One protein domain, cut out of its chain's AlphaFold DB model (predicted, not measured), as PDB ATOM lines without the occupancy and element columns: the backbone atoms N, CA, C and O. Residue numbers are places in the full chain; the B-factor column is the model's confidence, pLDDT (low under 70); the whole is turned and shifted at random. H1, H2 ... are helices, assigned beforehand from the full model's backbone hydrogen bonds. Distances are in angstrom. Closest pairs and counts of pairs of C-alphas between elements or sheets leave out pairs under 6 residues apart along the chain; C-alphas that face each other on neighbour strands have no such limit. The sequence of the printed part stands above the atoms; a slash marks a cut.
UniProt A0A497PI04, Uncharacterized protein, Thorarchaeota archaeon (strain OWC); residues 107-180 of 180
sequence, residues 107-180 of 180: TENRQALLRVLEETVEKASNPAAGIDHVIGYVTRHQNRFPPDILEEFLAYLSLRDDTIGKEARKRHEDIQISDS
ATOM      1  N   THR A 107      -8.363 -54.501 461.846       71.12
ATOM      2  CA  THR A 107      -8.098 -55.940 461.829       71.12
ATOM      3  C   THR A 107      -8.150 -56.567 460.429       71.12
ATOM      4  O   THR A 107      -7.242 -57.309 460.067       71.12
ATOM      5  N   GLU A 108      -9.162 -56.271 459.611       73.69
ATOM      6  CA  GLU A 108      -9.256 -56.785 458.233       73.69
ATOM      7  C   GLU A 108      -8.138 -56.227 457.340       73.69
ATOM      8  O   GLU A 108      -7.580 -56.956 456.519       73.69
ATOM      9  N   ASN A 109      -7.761 -54.959 457.531       75.00
ATOM     10  CA  ASN A 109      -6.643 -54.358 456.799       75.00
ATOM     11  C   ASN A 109      -5.297 -54.971 457.212       75.00
ATOM     12  O   ASN A 109      -4.459 -55.230 456.347       75.00
ATOM     13  N   ARG A 110      -5.102 -55.258 458.509       81.75
ATOM     14  CA  ARG A 110      -3.924 -55.989 459.004       81.75
ATOM     15  C   ARG A 110      -3.852 -57.398 458.422       81.75
ATOM     16  O   ARG A 110      -2.830 -57.764 457.854       81.75
ATOM     17  N   GLN A 111      -4.950 -58.150 458.438       83.69
ATOM     18  CA  GLN A 111      -4.994 -59.490 457.840       83.69
ATOM     19  C   GLN A 111      -4.724 -59.478 456.332       83.69
ATOM     20  O   GLN A 111      -4.011 -60.343 455.825       83.69
ATOM     21  N   ALA A 112      -5.269 -58.501 455.603       83.88
ATOM     22  CA  ALA A 112      -4.988 -58.347 454.180       83.88
ATOM     23  C   ALA A 112      -3.502 -58.056 453.928       83.88
ATOM     24  O   ALA A 112      -2.913 -58.624 453.009       83.88
ATOM     25  N   LEU A 113      -2.884 -57.218 454.763       83.19
ATOM     26  CA  LEU A 113      -1.459 -56.926 454.675       83.19
ATOM     27  C   LEU A 113      -0.604 -58.176 454.930       83.19
ATOM     28  O   LEU A 113       0.290 -58.457 454.135       83.19
ATOM     29  N   LEU A 114      -0.912 -58.958 455.969       87.06
ATOM     30  CA  LEU A 114      -0.209 -60.211 456.270       87.06
ATOM     31  C   LEU A 114      -0.268 -61.203 455.102       87.06
ATOM     32  O   LEU A 114       0.759 -61.768 454.736       87.06
ATOM     33  N   ARG A 115      -1.432 -61.342 454.454       87.69
ATOM     34  CA  ARG A 115      -1.589 -62.201 453.266       87.69
ATOM     35  C   ARG A 115      -0.737 -61.742 452.086       87.69
ATOM     36  O   ARG A 115      -0.140 -62.563 451.405       87.69
ATOM     37  N   VAL A 116      -0.648 -60.434 451.839       87.06
ATOM     38  CA  VAL A 116       0.194 -59.900 450.750       87.06
ATOM     39  C   VAL A 116       1.678 -60.177 451.014       87.06
ATOM     40  O   VAL A 116       2.428 -60.513 450.090       87.06
ATOM     41  N   LEU A 117       2.113 -60.047 452.269       87.00
ATOM     42  CA  LEU A 117       3.481 -60.377 452.664       87.00
ATOM     43  C   LEU A 117       3.750 -61.883 452.536       87.00
ATOM     44  O   LEU A 117       4.785 -62.269 452.000       87.00
ATOM     45  N   GLU A 118       2.801 -62.725 452.941       89.38
ATOM     46  CA  GLU A 118       2.874 -64.181 452.786       89.38
ATOM     47  C   GLU A 118       2.970 -64.591 451.313       89.38
ATOM     48  O   GLU A 118       3.886 -65.322 450.945       89.38
ATOM     49  N   GLU A 119       2.119 -64.050 450.438       88.56
ATOM     50  CA  GLU A 119       2.203 -64.300 448.994       88.56
ATOM     51  C   GLU A 119       3.576 -63.926 448.417       88.56
ATOM     52  O   GLU A 119       4.045 -64.541 447.458       88.56
ATOM     53  N   THR A 120       4.219 -62.895 448.968       86.31
ATOM     54  CA  THR A 120       5.565 -62.481 448.548       86.31
ATOM     55  C   THR A 120       6.607 -63.531 448.935       86.31
ATOM     56  O   THR A 120       7.525 -63.792 448.156       86.31
ATOM     57  N   VAL A 121       6.443 -64.178 450.094       88.50
ATOM     58  CA  VAL A 121       7.282 -65.307 450.523       88.50
ATOM     59  C   VAL A 121       7.024 -66.540 449.661       88.50
ATOM     60  O   VAL A 121       7.974 -67.174 449.212       88.50
ATOM     61  N   GLU A 122       5.763 -66.859 449.374       86.25
ATOM     62  CA  GLU A 122       5.398 -68.031 448.567       86.25
ATOM     63  C   GLU A 122       5.859 -67.922 447.109       86.25
ATOM     64  O   GLU A 122       6.208 -68.926 446.489       86.25
ATOM     65  N   LYS A 123       5.902 -66.705 446.557       88.25
ATOM     66  CA  LYS A 123       6.415 -66.441 445.201       88.25
ATOM     67  C   LYS A 123       7.946 -66.449 445.127       88.25
ATOM     68  O   LYS A 123       8.492 -66.419 444.022       88.25
ATOM     69  N   ALA A 124       8.646 -66.454 446.261       86.31
ATOM     70  CA  ALA A 124      10.100 -66.500 446.281       86.31
ATOM     71  C   ALA A 124      10.621 -67.888 445.882       86.31
ATOM     72  O   ALA A 124       9.970 -68.911 446.073       86.31
ATOM     73  N   SER A 125      11.846 -67.935 445.354       81.56
ATOM     74  CA  SER A 125      12.492 -69.193 444.959       81.56
ATOM     75  C   SER A 125      12.758 -70.132 446.140       81.56
ATOM     76  O   SER A 125      12.859 -71.342 445.947       81.56
ATOM     77  N   ASN A 126      12.879 -69.593 447.356       88.25
ATOM     78  CA  ASN A 126      12.885 -70.365 448.589       88.25
ATOM     79  C   ASN A 126      12.311 -69.543 449.767       88.25
ATOM     80  O   ASN A 126      12.381 -68.309 449.738       88.25
ATOM     81  N   PRO A 127      11.787 -70.213 450.816       85.50
ATOM     82  CA  PRO A 127      11.175 -69.550 451.970       85.50
ATOM     83  C   PRO A 127      12.093 -68.564 452.702       85.50
ATOM     84  O   PRO A 127      11.654 -67.476 453.060       85.50
ATOM     85  N   ALA A 128      13.370 -68.912 452.883       85.25
ATOM     86  CA  ALA A 128      14.330 -68.076 453.604       85.25
ATOM     87  C   ALA A 128      14.577 -66.738 452.896       85.25
ATOM     88  O   ALA A 128      14.509 -65.686 453.520       85.25
ATOM     89  N   ALA A 129      14.774 -66.765 451.577       86.19
ATOM     90  CA  ALA A 129      14.959 -65.568 450.767       86.19
ATOM     91  C   ALA A 129      13.691 -64.704 450.722       86.19
ATOM     92  O   ALA A 129      13.789 -63.478 450.727       86.19
ATOM     93  N   GLY A 130      12.510 -65.329 450.695       88.44
ATOM     94  CA  GLY A 130      11.233 -64.623 450.774       88.44
ATOM     95  C   GLY A 130      11.060 -63.885 452.101       88.44
ATOM     96  O   GLY A 130      10.743 -62.696 452.109       88.44
ATOM     97  N   ILE A 131      11.323 -64.569 453.218       89.06
ATOM     98  CA  ILE A 131      11.233 -63.991 454.566       89.06
ATOM     99  C   ILE A 131      12.266 -62.870 454.741       89.06
ATOM    100  O   ILE A 131      11.899 -61.770 455.149       89.06
ATOM    101  N   ASP A 132      13.522 -63.090 454.341       87.38
ATOM    102  CA  ASP A 132      14.579 -62.069 454.405       87.38
ATOM    103  C   ASP A 132      14.244 -60.840 453.540       87.38
ATOM    104  O   ASP A 132      14.516 -59.697 453.923       87.38
ATOM    105  N   HIS A 133      13.608 -61.049 452.381       88.88
ATOM    106  CA  HIS A 133      13.141 -59.959 451.531       88.88
ATOM    107  C   HIS A 133      12.052 -59.129 452.215       88.88
ATOM    108  O   HIS A 133      12.124 -57.897 452.189       88.88
ATOM    109  N   VAL A 134      11.068 -59.783 452.841       88.56
ATOM    110  CA  VAL A 134       9.987 -59.105 453.568       88.56
ATOM    111  C   VAL A 134      10.534 -58.348 454.773       88.56
ATOM    112  O   VAL A 134      10.245 -57.157 454.895       88.56
ATOM    113  N   ILE A 135      11.379 -58.977 455.598       88.81
ATOM    114  CA  ILE A 135      12.053 -58.320 456.730       88.81
ATOM    115  C   ILE A 135      12.791 -57.078 456.222       88.81
ATOM    116  O   ILE A 135      12.504 -55.958 456.642       88.81
ATOM    117  N   GLY A 136      13.664 -57.240 455.223       86.12
ATOM    118  CA  GLY A 136      14.433 -56.131 454.670       86.12
ATOM    119  C   GLY A 136      13.573 -55.035 454.031       86.12
ATOM    120  O   GLY A 136      13.988 -53.874 454.010       86.12
ATOM    121  N   TYR A 137      12.402 -55.360 453.480       87.06
ATOM    122  CA  TYR A 137      11.474 -54.378 452.915       87.06
ATOM    123  C   TYR A 137      10.731 -53.599 454.006       87.06
ATOM    124  O   TYR A 137      10.672 -52.368 453.922       87.06
ATOM    125  N   VAL A 138      10.219 -54.291 455.028       86.81
ATOM    126  CA  VAL A 138       9.506 -53.692 456.166       86.81
ATOM    127  C   VAL A 138      10.452 -52.810 456.977       86.81
ATOM    128  O   VAL A 138      10.131 -51.644 457.194       86.81
ATOM    129  N   THR A 139      11.656 -53.287 457.309       85.25
ATOM    130  CA  THR A 139      12.664 -52.497 458.037       85.25
ATOM    131  C   THR A 139      13.069 -51.240 457.260       85.25
ATOM    132  O   THR A 139      13.097 -50.143 457.816       85.25
ATOM    133  N   ARG A 140      13.306 -51.343 455.940       84.50
ATOM    134  CA  ARG A 140      13.630 -50.169 455.100       84.50
ATOM    135  C   ARG A 140      12.490 -49.153 455.008       84.50
ATOM    136  O   ARG A 140      12.745 -47.974 454.771       84.50
ATOM    137  N   HIS A 141      11.248 -49.594 455.183       83.06
ATOM    138  CA  HIS A 141      10.056 -48.756 455.092       83.06
ATOM    139  C   HIS A 141       9.303 -48.671 456.423       83.06
ATOM    140  O   HIS A 141       8.089 -48.490 456.402       83.06
ATOM    141  N   GLN A 142       9.999 -48.736 457.563       77.31
ATOM    142  CA  GLN A 142       9.382 -48.764 458.899       77.31
ATOM    143  C   GLN A 142       8.354 -47.639 459.131       77.31
ATOM    144  O   GLN A 142       7.342 -47.841 459.779       77.31
ATOM    145  N   ASN A 143       8.545 -46.469 458.509       78.38
ATOM    146  CA  ASN A 143       7.625 -45.328 458.616       78.38
ATOM    147  C   ASN A 143       6.291 -45.517 457.856       78.38
ATOM    148  O   ASN A 143       5.406 -44.669 457.951       78.38
ATOM    149  N   ARG A 144       6.172 -46.562 457.029       79.06
ATOM    150  CA  ARG A 144       4.978 -46.897 456.230       79.06
ATOM    151  C   ARG A 144       4.219 -48.103 456.773       79.06
ATOM    152  O   ARG A 144       3.148 -48.412 456.255       79.06
ATOM    153  N   PHE A 145       4.778 -48.773 457.771       78.25
ATOM    154  CA  PHE A 145       4.246 -49.991 458.346       78.25
ATOM    155  C   PHE A 145       3.930 -49.782 459.829       78.25
ATOM    156  O   PHE A 145       4.592 -48.974 460.479       78.25
ATOM    157  N   PRO A 146       2.925 -50.484 460.377       81.31
ATOM    158  CA  PRO A 146       2.750 -50.553 461.820       81.31
ATOM    159  C   PRO A 146       4.036 -51.083 462.475       81.31
ATOM    160  O   PRO A 146       4.647 -52.003 461.928       81.31
ATOM    161  N   PRO A 147       4.471 -50.519 463.612       78.19
ATOM    162  CA  PRO A 147       5.735 -50.895 464.253       78.19
ATOM    163  C   PRO A 147       5.771 -52.370 464.688       78.19
ATOM    164  O   PRO A 147       6.838 -52.965 464.759       78.19
ATOM    165  N   ASP A 148       4.603 -52.961 464.921       85.56
ATOM    166  CA  ASP A 148       4.372 -54.339 465.350       85.56
ATOM    167  C   ASP A 148       4.144 -55.321 464.185       85.56
ATOM    168  O   ASP A 148       4.078 -56.530 464.403       85.56
ATOM    169  N   ILE A 149       4.056 -54.844 462.933       87.25
ATOM    170  CA  ILE A 149       3.659 -55.708 461.808       87.25
ATOM    171  C   ILE A 149       4.667 -56.821 461.528       87.25
ATOM    172  O   ILE A 149       4.297 -57.879 461.031       87.25
ATOM    173  N   LEU A 150       5.951 -56.574 461.800       86.81
ATOM    174  CA  LEU A 150       7.003 -57.547 461.529       86.81
ATOM    175  C   LEU A 150       6.916 -58.725 462.499       86.81
ATOM    176  O   LEU A 150       7.037 -59.877 462.090       86.81
ATOM    177  N   GLU A 151       6.662 -58.424 463.770       88.94
ATOM    178  CA  GLU A 151       6.449 -59.422 464.810       88.94
ATOM    179  C   GLU A 151       5.157 -60.203 464.545       88.94
ATOM    180  O   GLU A 151       5.172 -61.434 464.531       88.94
ATOM    181  N   GLU A 152       4.071 -59.493 464.215       89.69
ATOM    182  CA  GLU A 152       2.783 -60.088 463.843       89.69
ATOM    183  C   GLU A 152       2.921 -61.014 462.622       89.69
ATOM    184  O   GLU A 152       2.368 -62.112 462.602       89.69
ATOM    185  N   PHE A 153       3.713 -60.617 461.622       91.06
ATOM    186  CA  PHE A 153       3.978 -61.411 460.424       91.06
ATOM    187  C   PHE A 153       4.787 -62.679 460.700       91.06
ATOM    188  O   PHE A 153       4.434 -63.752 460.208       91.06
ATOM    189  N   LEU A 154       5.849 -62.588 461.502       88.88
ATOM    190  CA  LEU A 154       6.642 -63.761 461.875       88.88
ATOM    191  C   LEU A 154       5.831 -64.727 462.741       88.88
ATOM    192  O   LEU A 154       5.864 -65.933 462.488       88.88
ATOM    193  N   ALA A 155       5.044 -64.213 463.690       88.94
ATOM    194  CA  ALA A 155       4.124 -65.018 464.485       88.94
ATOM    195  C   ALA A 155       3.072 -65.704 463.598       88.94
ATOM    196  O   ALA A 155       2.849 -66.908 463.729       88.94
ATOM    197  N   TYR A 156       2.493 -64.977 462.637       90.19
ATOM    198  CA  TYR A 156       1.537 -65.515 461.670       90.19
ATOM    199  C   TYR A 156       2.123 -66.671 460.848       90.19
ATOM    200  O   TYR A 156       1.522 -67.746 460.790       90.19
ATOM    201  N   LEU A 157       3.319 -66.499 460.273       90.44
ATOM    202  CA  LEU A 157       3.982 -67.565 459.517       90.44
ATOM    203  C   LEU A 157       4.417 -68.736 460.408       90.44
ATOM    204  O   LEU A 157       4.371 -69.884 459.968       90.44
ATOM    205  N   SER A 158       4.800 -68.478 461.663       88.00
ATOM    206  CA  SER A 158       5.253 -69.513 462.605       88.00
ATOM    207  C   SER A 158       4.182 -70.551 462.951       88.00
ATOM    208  O   SER A 158       4.525 -71.642 463.401       88.00
ATOM    209  N   LEU A 159       2.902 -70.245 462.718       90.62
ATOM    210  CA  LEU A 159       1.791 -71.181 462.910       90.62
ATOM    211  C   LEU A 159       1.718 -72.252 461.812       90.62
ATOM    212  O   LEU A 159       0.959 -73.210 461.948       90.62
ATOM    213  N   ARG A 160       2.487 -72.114 460.725       87.25
ATOM    214  CA  ARG A 160       2.543 -73.114 459.653       87.25
ATOM    215  C   ARG A 160       3.433 -74.300 460.057       87.25
ATOM    216  O   ARG A 160       4.505 -74.148 460.653       87.25
ATOM    217  N   ASP A 161       3.012 -75.500 459.660       87.50
ATOM    218  CA  ASP A 161       3.752 -76.755 459.884       87.50
ATOM    219  C   ASP A 161       4.758 -77.083 458.764       87.50
ATOM    220  O   ASP A 161       5.471 -78.091 458.807       87.50
ATOM    221  N   ASP A 162       4.847 -76.221 457.754       89.94
ATOM    222  CA  ASP A 162       5.696 -76.391 456.582       89.94
ATOM    223  C   ASP A 162       7.082 -75.729 456.736       89.94
ATOM    224  O   ASP A 162       7.515 -75.305 457.813       89.94
ATOM    225  N   THR A 163       7.837 -75.694 455.636       86.88
ATOM    226  CA  THR A 163       9.174 -75.089 455.578       86.88
ATOM    227  C   THR A 163       9.155 -73.580 455.812       86.88
ATOM    228  O   THR A 163      10.121 -73.062 456.367       86.88
ATOM    229  N   ILE A 164       8.068 -72.887 455.453       87.81
ATOM    230  CA  ILE A 164       7.902 -71.451 455.703       87.81
ATOM    231  C   ILE A 164       7.778 -71.206 457.207       87.81
ATOM    232  O   ILE A 164       8.503 -70.371 457.746       87.81
ATOM    233  N   GLY A 165       6.946 -71.982 457.908       85.94
ATOM    234  CA  GLY A 165       6.788 -71.831 459.358       85.94
ATOM    235  C   GLY A 165       8.034 -72.202 460.165       85.94
ATOM    236  O   GLY A 165       8.344 -71.555 461.166       85.94
ATOM    237  N   LYS A 166       8.811 -73.201 459.719       88.69
ATOM    238  CA  LYS A 166      10.113 -73.534 460.334       88.69
ATOM    239  C   LYS A 166      11.133 -72.406 460.180       88.69
ATOM    240  O   LYS A 166      11.825 -72.092 461.144       88.69
ATOM    241  N   GLU A 167      11.204 -71.797 459.002       88.69
ATOM    242  CA  GLU A 167      12.130 -70.694 458.751       88.69
ATOM    243  C   GLU A 167      11.696 -69.417 459.487       88.69
ATOM    244  O   GLU A 167      12.534 -68.731 460.065       88.69
ATOM    245  N   ALA A 168      10.389 -69.142 459.570       87.44
ATOM    246  CA  ALA A 168       9.858 -68.018 460.341       87.44
ATOM    247  C   ALA A 168      10.197 -68.119 461.838       87.44
ATOM    248  O   ALA A 168      10.642 -67.132 462.417       87.44
ATOM    249  N   ARG A 169      10.060 -69.310 462.451       88.19
ATOM    250  CA  ARG A 169      10.459 -69.547 463.856       88.19
ATOM    251  C   ARG A 169      11.937 -69.246 464.088       88.19
ATOM    252  O   ARG A 169      12.268 -68.494 464.996       88.19
ATOM    253  N   LYS A 170      12.804 -69.746 463.207       86.94
ATOM    254  CA  LYS A 170      14.246 -69.494 463.275       86.94
ATOM    255  C   LYS A 170      14.571 -67.995 463.209       86.94
ATOM    256  O   LYS A 170      15.341 -67.502 464.022       86.94
ATOM    257  N   ARG A 171      13.951 -67.249 462.287       82.75
ATOM    258  CA  ARG A 171      14.180 -65.796 462.163       82.75
ATOM    259  C   ARG A 171      13.598 -64.992 463.319       82.75
ATOM    260  O   ARG A 171      14.159 -63.963 463.674       82.75
ATOM    261  N   HIS A 172      12.499 -65.451 463.907       81.56
ATOM    262  CA  HIS A 172      11.929 -64.834 465.100       81.56
ATOM    263  C   HIS A 172      12.866 -64.978 466.311       81.56
ATOM    264  O   HIS A 172      13.083 -64.008 467.033       81.56
ATOM    265  N   GLU A 173      13.487 -66.151 466.480       79.69
ATOM    266  CA  GLU A 173      14.507 -66.403 467.507       79.69
ATOM    267  C   GLU A 173      15.787 -65.575 467.267       79.69
ATOM    268  O   GLU A 173      16.290 -64.946 468.197       79.69
ATOM    269  N   ASP A 174      16.270 -65.496 466.021       76.31
ATOM    270  CA  ASP A 174      17.466 -64.714 465.660       76.31
ATOM    271  C   ASP A 174      17.302 -63.208 465.959       76.31
ATOM    272  O   ASP A 174      18.252 -62.546 466.383       76.31
ATOM    273  N   ILE A 175      16.099 -62.655 465.755       69.06
ATOM    274  CA  ILE A 175      15.803 -61.237 466.020       69.06
ATOM    275  C   ILE A 175      15.764 -60.955 467.528       69.06
ATOM    276  O   ILE A 175      16.314 -59.948 467.962       69.06
ATOM    277  N   GLN A 176      15.189 -61.850 468.340       63.91
ATOM    278  CA  GLN A 176      15.135 -61.664 469.798       63.91
ATOM    279  C   GLN A 176      16.514 -61.728 470.470       63.91
ATOM    280  O   GLN A 176      16.735 -61.043 471.464       63.91
ATOM    281  N   ILE A 177      17.449 -62.516 469.930       60.22
ATOM    282  CA  ILE A 177      18.817 -62.643 470.468       60.22
ATOM    283  C   ILE A 177      19.689 -61.430 470.097       60.22
ATOM    284  O   ILE A 177      20.656 -61.126 470.790       60.22
ATOM    285  N   SER A 178      19.363 -60.714 469.017       54.16
ATOM    286  CA  SER A 178      20.122 -59.538 468.570       54.16
ATOM    287  C   SER A 178      19.865 -58.274 469.405       54.16
ATOM    288  O   SER A 178      20.671 -57.345 469.329       54.16
ATOM    289  N   ASP A 179      18.765 -58.220 470.160       49.41
ATOM    290  CA  ASP A 179      18.371 -57.065 470.986       49.41
ATOM    291  C   ASP A 179      18.763 -57.216 472.478       49.41
ATOM    292  O   ASP A 179      18.487 -56.322 473.284       49.41
ATOM    293  N   SER A 180      19.425 -58.325 472.847       45.12
ATOM    294  CA  SER A 180      19.942 -58.639 474.195       45.12
ATOM    295  C   SER A 180      21.463 -58.570 474.283       45.12
ATOM    296  O   SER A 180      21.969 -58.018 475.289       45.12
TER     297      SER A 180
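AT A GLANCE: This is residues 107 to 180 of the 180 residues of an uncharacterized protein of Thorarchaeota archaeon (strain OWC) (UniProt A0A497PI04). The two longest helices by residues, H1 and H4, lie on opposite sides of a pair, H2 and H3, that run side by side in opposite directions with a small gap between them. H1 crosses one side of this pair, and H4 crosses the other near the start of H2 and the end of H3, then runs on toward the chain's last residue. The 74 printed residues hold four named helices, in the order H1, H2, H3, H4, and no named strand; the class is all helix. The whole is compact, with a radius of gyration of the C-alphas of 11.6 A and spans of 31 by 27 by 21 A.

HOW THE PARTS SIT: Start with H1, residues 107 to 122. With residues 117 to 122 alone it touches H2, residues 127 to 140, at a steep tilt of 51 degrees, opposite ways; look at the closest C-alphas, Val 121 and Gly 130, 4.0 A apart. With residues 114 to 118 alone H1 touches H3, residues 149 to 158; the closest C-alphas, Leu 114 and Phe 153, are 6.0 A apart. H2 and H3 are close but not clearly touching, at a shallow tilt of 12 degrees, opposite ways; their closest C-alphas, Ile 135 and Leu 150, are 7.0 A apart. H4, residues 163 to 178, touches H3 at a steep tilt of 46 degrees, opposite ways, closest at the C-alphas of Ser 158 and Gly 165, 4.3 A apart. Residues 163 to 168 of H4 touch residues 127 to 131 of H2, closest at the C-alphas of Pro 127 and Ile 164, 5.3 A apart. H1 and H4 are only just apart, closest 8.1 A. The packing is mostly crossed, with no touching pair at a shallow tilt. In H1, H2, H3 and H4 every O i to N i+4 pair is within hydrogen-bond range.

IN THESE COORDINATES: Find C-alpha 107 at (-8.098, -55.940, 461.829); from there H1 runs 22.5 A to C-alpha 122. H2 spans 19.8 A and H3 13.9 A. H4 runs 23.0 A from C-alpha 163 at (9.174, -75.089, 455.578) to C-alpha 178 at (20.122, -59.538, 468.570).

THE WHOLE: The C-alphas of Glu 108 and Ser 180 are the two farthest apart, 33.3 A. The printed part has no cut and ends at the chain's last residue. The links H1 to H2 and H3 to H4 are tight, H2 to H3 is short, and no link is long. The mean pLDDT of the printed part is 83.1; look for values under 70 at residues 175 to 180.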